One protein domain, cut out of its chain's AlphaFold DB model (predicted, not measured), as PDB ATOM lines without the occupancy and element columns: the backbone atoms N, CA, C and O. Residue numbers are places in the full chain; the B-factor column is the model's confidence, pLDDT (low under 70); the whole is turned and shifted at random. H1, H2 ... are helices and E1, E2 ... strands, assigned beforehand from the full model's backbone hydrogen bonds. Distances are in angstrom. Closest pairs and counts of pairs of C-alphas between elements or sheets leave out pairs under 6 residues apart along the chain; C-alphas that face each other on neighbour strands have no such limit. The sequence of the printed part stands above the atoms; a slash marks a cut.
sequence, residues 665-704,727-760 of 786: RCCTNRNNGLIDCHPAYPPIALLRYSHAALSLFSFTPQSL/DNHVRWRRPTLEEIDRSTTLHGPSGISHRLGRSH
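What this domain is: This is residues 665 to 704 and 727 to 760 of the 786 residues of an uncharacterized protein of Digitaria exilis (UniProt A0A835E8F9). A small twisted sheet of four short strands has two helices, H1 and H3, side by side and running the same way: H3 lies over the edge strand E1, while H1 only grazes the sheet. A third, short helix, H2, lies off the sheet in the stretch from E4 to H3, and residues 746 to 747 of that stretch pair with E1. The printed part has 74 residues with three named helices and four named strands, in the order E1, E2, H1, E3, E4, H2, H3; the sheet runs E1, E2, E4, E3 and is mixed. The class is mixed, helices and strands. The whole is compact, with a radius of gyration of the C-alphas of 11.6 A, and rounded, spanning 31 by 24 by 20 A.

Where its parts are: E1, residues 666 to 668, begins at C-alpha 666 (-143.030, -143.960, -129.247). E2 follows with residues 674 to 677, then H1, residues 684 to 690, 9.9 A long from first to last C-alpha. E3, residues 696 to 699, measures 10.0 A. After the cut comes E4, residues 728 to 732, 13.1 A long, beginning at C-alpha 728 (-129.415, -143.578, -126.057). H2 is residues 737 to 741. H3, residues 749 to 759, is 15.9 A long and ends at C-alpha 759 (-129.597, -131.501, -124.097).

How they stand to each other: E1 and E2 form a hairpin, antiparallel at 171 degrees, with N 667 and O 676 3.0 A apart. E2 and E4 are parallel at 30 degrees, with N 675 and O 729 2.8 A apart. E4 and E3 are parallel at 26 degrees, with N 699 and O 730 2.8 A apart. From edge to edge the strands' lines turn by 63 degrees. E2, H1 and E3 form a split strand-helix-strand unit, two strands running the same way with E4 between them in the sheet; its crossover is right-handed. H1 only grazes the sheet, with its residues 686 to 690. H3 is on the sheet, over E1, at a height over the sheet of 9.5 A, and runs along the strands, at 22 degrees to E1 on the local plane, which is only just fitted, to 6 of the sheet's C-alphas. The closest C-alphas of E1 and H3 are those of Cys 666 and Pro 749, 6.0 A apart. H1 and H3 touch, at a shallow tilt of 18 degrees, the same way; their closest C-alphas are those of Leu 686 and Ser 753, 6.0 A apart. H2 is not on the sheet and is apart from H1 and H3. In H1, H2 and H3 every O i to N i+4 pair is within hydrogen-bond range.

The domain as a whole: The two C-alphas farthest apart are those of Ser 703 and His 760, 34.2 A. Residues 705 to 726 are cut out, and C-alphas 704 and 727 are 23.8 A apart across the cut. Of the links that are printed whole, none is long. The mean pLDDT of the printed part is 77.0; residues 691 to 695, 700 to 704, 737 to 744 and 760 are under 70.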
ATOM      1  N   ARG A 665    -146.554-144.594-132.189       77.69
ATOM      2  CA  ARG A 665    -146.369-145.004-130.786       77.69
ATOM      3  C   ARG A 665    -144.875-145.087-130.457       77.69
ATOM      4  O   ARG A 665    -144.223-146.086-130.766       77.69
ATOM      5  N   CYS A 666    -144.367-144.027-129.834       84.81
ATOM      6  CA  CYS A 666    -143.030-143.960-129.247       84.81
ATOM      7  C   CYS A 666    -143.135-143.424-127.816       84.81
ATOM      8  O   CYS A 666    -143.881-142.466-127.582       84.81
ATOM      9  N   CYS A 667    -142.369-144.006-126.897       88.25
ATOM     10  CA  CYS A 667    -142.330-143.630-125.485       88.25
ATOM     11  C   CYS A 667    -140.867-143.566-125.020       88.25
ATOM     12  O   CYS A 667    -140.083-144.441-125.383       88.25
ATOM     13  N   THR A 668    -140.492-142.580-124.197       88.69
ATOM     14  CA  THR A 668    -139.195-142.615-123.484       88.69
ATOM     15  C   THR A 668    -139.354-142.589-121.985       88.69
ATOM     16  O   THR A 668    -139.943-141.638-121.460       88.69
ATOM     17  N   ASN A 669    -138.725-143.546-121.304       84.12
ATOM     18  CA  ASN A 669    -138.508-143.454-119.867       84.12
ATOM     19  C   ASN A 669    -137.658-142.199-119.572       84.12
ATOM     20  O   ASN A 669    -136.673-141.904-120.262       84.12
ATOM     21  N   ARG A 670    -138.061-141.418-118.566       76.31
ATOM     22  CA  ARG A 670    -137.375-140.176-118.205       76.31
ATOM     23  C   ARG A 670    -135.949-140.429-117.701       76.31
ATOM     24  O   ARG A 670    -135.078-139.613-117.996       76.31
ATOM     25  N   ASN A 671    -135.691-141.559-117.051       73.62
ATOM     26  CA  ASN A 671    -134.467-141.772-116.280       73.62
ATOM     27  C   ASN A 671    -133.354-142.478-117.084       73.62
ATOM     28  O   ASN A 671    -132.198-142.093-116.972       73.62
ATOM     29  N   ASN A 672    -133.687-143.452-117.942       80.88
ATOM     30  CA  ASN A 672    -132.706-144.430-118.459       80.88
ATOM     31  C   ASN A 672    -132.344-144.285-119.957       80.88
ATOM     32  O   ASN A 672    -131.879-145.248-120.559       80.88
ATOM     33  N   GLY A 673    -132.652-143.159-120.616       87.50
ATOM     34  CA  GLY A 673    -132.346-142.949-122.051       87.50
ATOM     35  C   GLY A 673    -133.046-143.903-123.045       87.50
ATOM     36  O   GLY A 673    -132.820-143.823-124.252       87.50
ATOM     37  N   LEU A 674    -133.899-144.807-122.552       92.50
ATOM     38  CA  LEU A 674    -134.567-145.847-123.330       92.50
ATOM     39  C   LEU A 674    -135.734-145.271-124.144       92.50
ATOM     40  O   LEU A 674    -136.645-144.659-123.582       92.50
ATOM     41  N   ILE A 675    -135.712-145.522-125.454       93.44
ATOM     42  CA  ILE A 675    -136.731-145.145-126.433       93.44
ATOM     43  C   ILE A 675    -137.412-146.412-126.959       93.44
ATOM     44  O   ILE A 675    -136.861-147.127-127.798       93.44
ATOM     45  N   ASP A 676    -138.625-146.680-126.481       92.88
ATOM     46  CA  ASP A 676    -139.468-147.760-126.988       92.88
ATOM     47  C   ASP A 676    -140.220-147.300-128.240       92.88
ATOM     48  O   ASP A 676    -140.980-146.325-128.209       92.88
ATOM     49  N   CYS A 677    -140.012-148.013-129.349       92.81
ATOM     50  CA  CYS A 677    -140.543-147.672-130.669       92.81
ATOM     51  C   CYS A 677    -141.262-148.864-131.310       92.81
ATOM     52  O   CYS A 677    -140.693-149.949-131.431       92.81
ATOM     53  N   HIS A 678    -142.479-148.647-131.816       89.75
ATOM     54  CA  HIS A 678    -143.186-149.675-132.583       89.75
ATOM     55  C   HIS A 678    -142.492-149.920-133.945       89.75
ATOM     56  O   HIS A 678    -142.429-148.987-134.749       89.75
ATOM     57  N   PRO A 679    -142.039-151.147-134.283       83.62
ATOM     58  CA  PRO A 679    -141.216-151.392-135.478       83.62
ATOM     59  C   PRO A 679    -141.914-151.057-136.806       83.62
ATOM     60  O   PRO A 679    -141.273-150.571-137.728       83.62
ATOM     61  N   ALA A 680    -143.240-151.227-136.900       81.75
ATOM     62  CA  ALA A 680    -144.003-150.827-138.092       81.75
ATOM     63  C   ALA A 680    -144.132-149.297-138.295       81.75
ATOM     64  O   ALA A 680    -144.617-148.866-139.338       81.75
ATOM     65  N   TYR A 681    -143.725-148.480-137.314       86.50
ATOM     66  CA  TYR A 681    -143.853-147.018-137.329       86.50
ATOM     67  C   TYR A 681    -142.548-146.346-136.851       86.50
ATOM     68  O   TYR A 681    -142.532-145.699-135.799       86.50
ATOM     69  N   PRO A 682    -141.427-146.511-137.583       84.31
ATOM     70  CA  PRO A 682    -140.126-146.010-137.155       84.31
ATOM     71  C   PRO A 682    -140.111-144.470-137.098       84.31
ATOM     72  O   PRO A 682    -140.430-143.810-138.093       84.31
ATOM     73  N   PRO A 683    -139.716-143.853-135.969       85.62
ATOM     74  CA  PRO A 683    -139.724-142.401-135.825       85.62
ATOM     75  C   PRO A 683    -138.530-141.764-136.546       85.62
ATOM     76  O   PRO A 683    -137.512-141.444-135.936       85.62
ATOM     77  N   ILE A 684    -138.673-141.517-137.852       82.81
ATOM     78  CA  ILE A 684    -137.639-140.916-138.721       82.81
ATOM     79  C   ILE A 684    -137.061-139.614-138.129       82.81
ATOM     80  O   ILE A 684    -135.870-139.349-138.265       82.81
ATOM     81  N   ALA A 685    -137.874-138.813-137.429       76.12
ATOM     82  CA  ALA A 685    -137.407-137.618-136.724       76.12
ATOM     83  C   ALA A 685    -136.400-137.942-135.602       76.12
ATOM     84  O   ALA A 685    -135.354-137.303-135.523       76.12
ATOM     85  N   LEU A 686    -136.672-138.964-134.781       82.81
ATOM     86  CA  LEU A 686    -135.770-139.390-133.709       82.81
ATOM     87  C   LEU A 686    -134.503-140.035-134.265       82.81
ATOM     88  O   LEU A 686    -133.422-139.695-133.803       82.81
ATOM     89  N   LEU A 687    -134.622-140.859-135.311       82.69
ATOM     90  CA  LEU A 687    -133.470-141.453-136.001       82.69
ATOM     91  C   LEU A 687    -132.535-140.392-136.616       82.69
ATOM     92  O   LEU A 687    -131.332-140.616-136.723       82.69
ATOM     93  N   ARG A 688    -133.065-139.215-136.990       77.31
ATOM     94  CA  ARG A 688    -132.261-138.057-137.423       77.31
ATOM     95  C   ARG A 688    -131.592-137.329-136.255       77.31
ATOM     96  O   ARG A 688    -130.438-136.947-136.395       77.31
ATOM     97  N   TYR A 689    -132.273-137.160-135.118       76.81
ATOM     98  CA  TYR A 689    -131.656-136.577-133.916       76.81
ATOM     99  C   TYR A 689    -130.562-137.478-133.336       76.81
ATOM    100  O   TYR A 689    -129.479-136.991-133.026       76.81
ATOM    101  N   SER A 690    -130.785-138.791-133.269       73.31
ATOM    102  CA  SER A 690    -129.767-139.737-132.810       73.31
ATOM    103  C   SER A 690    -128.584-139.869-133.767       73.31
ATOM    104  O   SER A 690    -127.508-140.254-133.340       73.31
ATOM    105  N   HIS A 691    -128.739-139.504-135.044       66.19
ATOM    106  CA  HIS A 691    -127.619-139.388-135.983       66.19
ATOM    107  C   HIS A 691    -126.668-138.214-135.670       66.19
ATOM    108  O   HIS A 691    -125.590-138.149-136.258       66.19
ATOM    109  N   ALA A 692    -127.066-137.300-134.774       68.44
ATOM    110  CA  ALA A 692    -126.242-136.218-134.228       68.44
ATOM    111  C   ALA A 692    -125.820-136.452-132.758       68.44
ATOM    112  O   ALA A 692    -125.007-135.693-132.233       68.44
ATOM    113  N   ALA A 693    -126.342-137.498-132.105       64.00
ATOM    114  CA  ALA A 693    -125.850-137.989-130.820       64.00
ATOM    115  C   ALA A 693    -124.736-139.023-131.062       64.00
ATOM    116  O   ALA A 693    -124.781-139.776-132.034       64.00
ATOM    117  N   LEU A 694    -123.712-139.049-130.205       51.34
ATOM    118  CA  LEU A 694    -122.484-139.809-130.487       51.34
ATOM    119  C   LEU A 694    -122.583-141.316-130.194       51.34
ATOM    120  O   LEU A 694    -121.791-142.080-130.743       51.34
ATOM    121  N   SER A 695    -123.575-141.756-129.416       62.75
ATOM    122  CA  SER A 695    -123.876-143.172-129.193       62.75
ATOM    123  C   SER A 695    -125.370-143.477-129.356       62.75
ATOM    124  O   SER A 695    -126.252-142.736-128.907       62.75
ATOM    125  N   LEU A 696    -125.656-144.606-130.008       72.62
ATOM    126  CA  LEU A 696    -126.968-145.240-130.021       72.62
ATOM    127  C   LEU A 696    -126.796-146.755-130.083       72.62
ATOM    128  O   LEU A 696    -126.008-147.258-130.881       72.62
ATOM    129  N   PHE A 697    -127.584-147.476-129.287       76.56
ATOM    130  CA  PHE A 697    -127.654-148.937-129.329       76.56
ATOM    131  C   PHE A 697    -129.080-149.386-129.656       76.56
ATOM    132  O   PHE A 697    -130.030-148.979-128.982       76.56
ATOM    133  N   SER A 698    -129.235-150.220-130.684       74.69
ATOM    134  CA  SER A 698    -130.518-150.798-131.093       74.69
ATOM    135  C   SER A 698    -130.709-152.202-130.516       74.69
ATOM    136  O   SER A 698    -129.882-153.080-130.758       74.69
ATOM    137  N   PHE A 699    -131.827-152.437-129.828       76.75
ATOM    138  CA  PHE A 699    -132.199-153.742-129.280       76.75
ATOM    139  C   PHE A 699    -133.526-154.244-129.865       76.75
ATOM    140  O   PHE A 699    -134.552-153.562-129.795       76.75
ATOM    141  N   THR A 700    -133.527-155.476-130.369       67.19
ATOM    142  CA  THR A 700    -134.737-156.251-130.684       67.19
ATOM    143  C   THR A 700    -134.919-157.357-129.641       67.19
ATOM    144  O   THR A 700    -134.028-158.198-129.515       67.19
ATOM    145  N   PRO A 701    -136.031-157.390-128.881       57.41
ATOM    146  CA  PRO A 701    -136.334-158.516-128.002       57.41
ATOM    147  C   PRO A 701    -136.680-159.767-128.825       57.41
ATOM    148  O   PRO A 701    -137.202-159.662-129.934       57.41
ATOM    149  N   GLN A 702    -136.451-160.953-128.253       43.88
ATOM    150  CA  GLN A 702    -136.689-162.253-128.908       43.88
ATOM    151  C   GLN A 702    -138.154-162.495-129.326       43.88
ATOM    152  O   GLN A 702    -138.418-163.350-130.163       43.88
ATOM    153  N   SER A 703    -139.110-161.723-128.801       44.34
ATOM    154  CA  SER A 703    -140.540-161.796-129.134       44.34
ATOM    155  C   SER A 703    -140.929-161.177-130.491       44.34
ATOM    156  O   SER A 703    -142.117-161.027-130.777       44.34
ATOM    157  N   LEU A 704    -139.956-160.815-131.336       49.28
ATOM    158  CA  LEU A 704    -140.167-160.386-132.723       49.28
ATOM    159  C   LEU A 704    -139.563-161.396-133.707       49.28
ATOM    160  O   LEU A 704    -138.472-161.189-134.240       49.28
ATOM    161  N   ASP A 727    -125.848-142.102-123.096       82.69
ATOM    162  CA  ASP A 727    -126.212-143.222-123.971       82.69
ATOM    163  C   ASP A 727    -127.715-143.233-124.295       82.69
ATOM    164  O   ASP A 727    -128.575-143.072-123.426       82.69
ATOM    165  N   ASN A 728    -128.040-143.446-125.574       85.69
ATOM    166  CA  ASN A 728    -129.415-143.578-126.057       85.69
ATOM    167  C   ASN A 728    -129.672-145.019-126.517       85.69
ATOM    168  O   ASN A 728    -128.988-145.542-127.401       85.69
ATOM    169  N   HIS A 729    -130.695-145.665-125.958       90.00
ATOM    170  CA  HIS A 729    -131.040-147.047-126.291       90.00
ATOM    171  C   HIS A 729    -132.384-147.085-127.018       90.00
ATOM    172  O   HIS A 729    -133.407-146.736-126.436       90.00
ATOM    173  N   VAL A 730    -132.415-147.524-128.278       91.06
ATOM    174  CA  VAL A 730    -133.671-147.725-129.019       91.06
ATOM    175  C   VAL A 730    -134.071-149.188-128.927       91.06
ATOM    176  O   VAL A 730    -133.331-150.067-129.368       91.06
ATOM    177  N   ARG A 731    -135.258-149.458-128.386       93.38
ATOM    178  CA  ARG A 731    -135.827-150.804-128.303       93.38
ATOM    179  C   ARG A 731    -137.034-150.907-129.230       93.38
ATOM    180  O   ARG A 731    -138.012-150.169-129.100       93.38
ATOM    181  N   TRP A 732    -136.968-151.833-130.179       92.25
ATOM    182  CA  TRP A 732    -138.060-152.085-131.115       92.25
ATOM    183  C   TRP A 732    -139.076-153.035-130.477       92.25
ATOM    184  O   TRP A 732    -138.850-154.241-130.436       92.25
ATOM    185  N   ARG A 733    -140.192-152.513-129.954       90.50
ATOM    186  CA  ARG A 733    -141.282-153.333-129.393       90.50
ATOM    187  C   ARG A 733    -142.629-152.615-129.386       90.50
ATOM    188  O   ARG A 733    -142.727-151.413-129.621       90.50
ATOM    189  N   ARG A 734    -143.686-153.367-129.073       85.81
ATOM    190  CA  ARG A 734    -144.951-152.803-128.586       85.81
ATOM    191  C   ARG A 734    -144.787-152.522-127.083       85.81
ATOM    192  O   ARG A 734    -144.610-153.496-126.357       85.81
ATOM    193  N   PRO A 735    -144.811-151.261-126.609       76.12
ATOM    194  CA  PRO A 735    -144.946-150.996-125.177       76.12
ATOM    195  C   PRO A 735    -146.323-151.478-124.705       76.12
ATOM    196  O   PRO A 735    -147.303-151.364-125.455       76.12
ATOM    197  N   THR A 736    -146.403-152.031-123.494       75.56
ATOM    198  CA  THR A 736    -147.695-152.435-122.912       75.56
ATOM    199  C   THR A 736    -148.466-151.213-122.400       75.56
ATOM    200  O   THR A 736    -147.898-150.134-122.228       75.56
ATOM    201  N   LEU A 737    -149.775-151.362-122.163       61.28
ATOM    202  CA  LEU A 737    -150.576-150.304-121.530       61.28
ATOM    203  C   LEU A 737    -150.069-150.010-120.109       61.28
ATOM    204  O   LEU A 737    -149.842-148.858-119.769       61.28
ATOM    205  N   GLU A 738    -149.731-151.044-119.339       63.22
ATOM    206  CA  GLU A 738    -149.155-150.878-118.000       63.22
ATOM    207  C   GLU A 738    -147.811-150.126-117.986       63.22
ATOM    208  O   GLU A 738    -147.544-149.372-117.055       63.22
ATOM    209  N   GLU A 739    -146.959-150.282-119.007       65.88
ATOM    210  CA  GLU A 739    -145.719-149.494-119.129       65.88
ATOM    211  C   GLU A 739    -145.979-148.025-119.490       65.88
ATOM    212  O   GLU A 739    -145.220-147.142-119.079       65.88
ATOM    213  N   ILE A 740    -147.042-147.764-120.254       65.25
ATOM    214  CA  ILE A 740    -147.508-146.416-120.597       65.25
ATOM    215  C   ILE A 740    -148.061-145.714-119.351       65.25
ATOM    216  O   ILE A 740    -147.711-144.560-119.115       65.25
ATOM    217  N   ASP A 741    -148.852-146.413-118.534       58.41
ATOM    218  CA  ASP A 741    -149.557-145.818-117.393       58.41
ATOM    219  C   ASP A 741    -148.679-145.693-116.129       58.41
ATOM    220  O   ASP A 741    -148.840-144.748-115.356       58.41
ATOM    221  N   ARG A 742    -147.716-146.605-115.903       56.84
ATOM    222  CA  ARG A 742    -146.855-146.599-114.695       56.84
ATOM    223  C   ARG A 742    -145.634-145.674-114.763       56.84
ATOM    224  O   ARG A 742    -144.847-145.659-113.816       56.84
ATOM    225  N   SER A 743    -145.404-144.942-115.854       50.53
ATOM    226  CA  SER A 743    -144.151-144.199-116.042       50.53
ATOM    227  C   SER A 743    -144.347-142.720-116.382       50.53
ATOM    228  O   SER A 743    -145.303-142.317-117.034       50.53
ATOM    229  N   THR A 744    -143.397-141.872-115.966       61.75
ATOM    230  CA  THR A 744    -143.363-140.439-116.329       61.75
ATOM    231  C   THR A 744    -142.831-140.235-117.756       61.75
ATOM    232  O   THR A 744    -141.927-139.431-118.012       61.75
ATOM    233  N   THR A 745    -143.365-141.012-118.701       73.12
ATOM    234  CA  THR A 745    -142.948-141.047-120.102       73.12
ATOM    235  C   THR A 745    -143.258-139.759-120.850       73.12
ATOM    236  O   THR A 745    -144.340-139.186-120.752       73.12
ATOM    237  N   LEU A 746    -142.329-139.358-121.720       78.81
ATOM    238  CA  LEU A 746    -142.674-138.488-122.842       78.81
ATOM    239  C   LEU A 746    -143.258-139.357-123.959       78.81
ATOM    240  O   LEU A 746    -142.574-140.242-124.481       78.81
ATOM    241  N   HIS A 747    -144.512-139.093-124.323       85.81
ATOM    242  CA  HIS A 747    -145.193-139.773-125.421       85.81
ATOM    243  C   HIS A 747    -145.051-139.007-126.739       85.81
ATOM    244  O   HIS A 747    -145.123-137.777-126.791       85.81
ATOM    245  N   GLY A 748    -144.918-139.766-127.825       86.88
ATOM    246  CA  GLY A 748    -144.905-139.256-129.191       86.88
ATOM    247  C   GLY A 748    -143.549-138.679-129.624       86.88
ATOM    248  O   GLY A 748    -142.812-138.092-128.824       86.88
ATOM    249  N   PRO A 749    -143.197-138.800-130.918       81.81
ATOM    250  CA  PRO A 749    -141.864-138.457-131.411       81.81
ATOM    251  C   PRO A 749    -141.504-136.981-131.204       81.81
ATOM    252  O   PRO A 749    -140.332-136.674-131.003       81.81
ATOM    253  N   SER A 750    -142.480-136.068-131.199       81.50
ATOM    254  CA  SER A 750    -142.250-134.628-131.013       81.50
ATOM    255  C   SER A 750    -141.787-134.266-129.597       81.50
ATOM    256  O   SER A 750    -140.857-133.474-129.450       81.50
ATOM    257  N   GLY A 751    -142.387-134.859-128.557       84.94
ATOM    258  CA  GLY A 751    -141.998-134.612-127.161       84.94
ATOM    259  C   GLY A 751    -140.589-135.127-126.871       84.94
ATOM    260  O   GLY A 751    -139.767-134.426-126.280       84.94
ATOM    261  N   ILE A 752    -140.282-136.314-127.394       87.50
ATOM    262  CA  ILE A 752    -138.961-136.942-127.303       87.50
ATOM    263  C   ILE A 752    -137.911-136.128-128.088       87.50
ATOM    264  O   ILE A 752    -136.852-135.806-127.550       87.50
ATOM    265  N   SER A 753    -138.222-135.699-129.319       85.19
ATOM    266  CA  SER A 753    -137.328-134.857-130.140       85.19
ATOM    267  C   SER A 753    -137.008-133.527-129.452       85.19
ATOM    268  O   SER A 753    -135.874-133.063-129.486       85.19
ATOM    269  N   HIS A 754    -137.995-132.919-128.789       84.88
ATOM    270  CA  HIS A 754    -137.815-131.676-128.039       84.88
ATOM    271  C   HIS A 754    -136.964-131.862-126.767       84.88
ATOM    272  O   HIS A 754    -136.263-130.926-126.383       84.88
ATOM    273  N   ARG A 755    -136.957-133.053-126.145       83.50
ATOM    274  CA  ARG A 755    -136.007-133.390-125.068       83.50
ATOM    275  C   ARG A 755    -134.579-133.493-125.609       83.50
ATOM    276  O   ARG A 755    -133.702-132.795-125.107       83.50
ATOM    277  N   LEU A 756    -134.358-134.297-126.652       83.06
ATOM    278  CA  LEU A 756    -133.032-134.482-127.267       83.06
ATOM    279  C   LEU A 756    -132.473-133.161-127.836       83.06
ATOM    280  O   LEU A 756    -131.301-132.840-127.672       83.06
ATOM    281  N   GLY A 757    -133.332-132.329-128.429       81.31
ATOM    282  CA  GLY A 757    -132.973-130.991-128.907       81.31
ATOM    283  C   GLY A 757    -132.699-129.951-127.808       81.31
ATOM    284  O   GLY A 757    -132.267-128.844-128.136       81.31
ATOM    285  N   ARG A 758    -132.951-130.268-126.527       81.56
ATOM    286  CA  ARG A 758    -132.589-129.418-125.377       81.56
ATOM    287  C   ARG A 758    -131.237-129.790-124.773       81.56
ATOM    288  O   ARG A 758    -130.484-128.873-124.473       81.56
ATOM    289  N   SER A 759    -130.899-131.076-124.650       73.19
ATOM    290  CA  SER A 759    -129.597-131.501-124.097       73.19
ATOM    291  C   SER A 759    -128.410-130.992-124.926       73.19
ATOM    292  O   SER A 759    -127.404-130.583-124.363       73.19
ATOM    293  N   HIS A 760    -128.555-130.876-126.250       65.62
ATOM    294  CA  HIS A 760    -127.539-130.260-127.118       65.62
ATOM    295  C   HIS A 760    -127.384-128.726-126.976       65.62
ATOM    296  O   HIS A 760    -126.551-128.144-127.667       65.62
TER     297      HIS A 760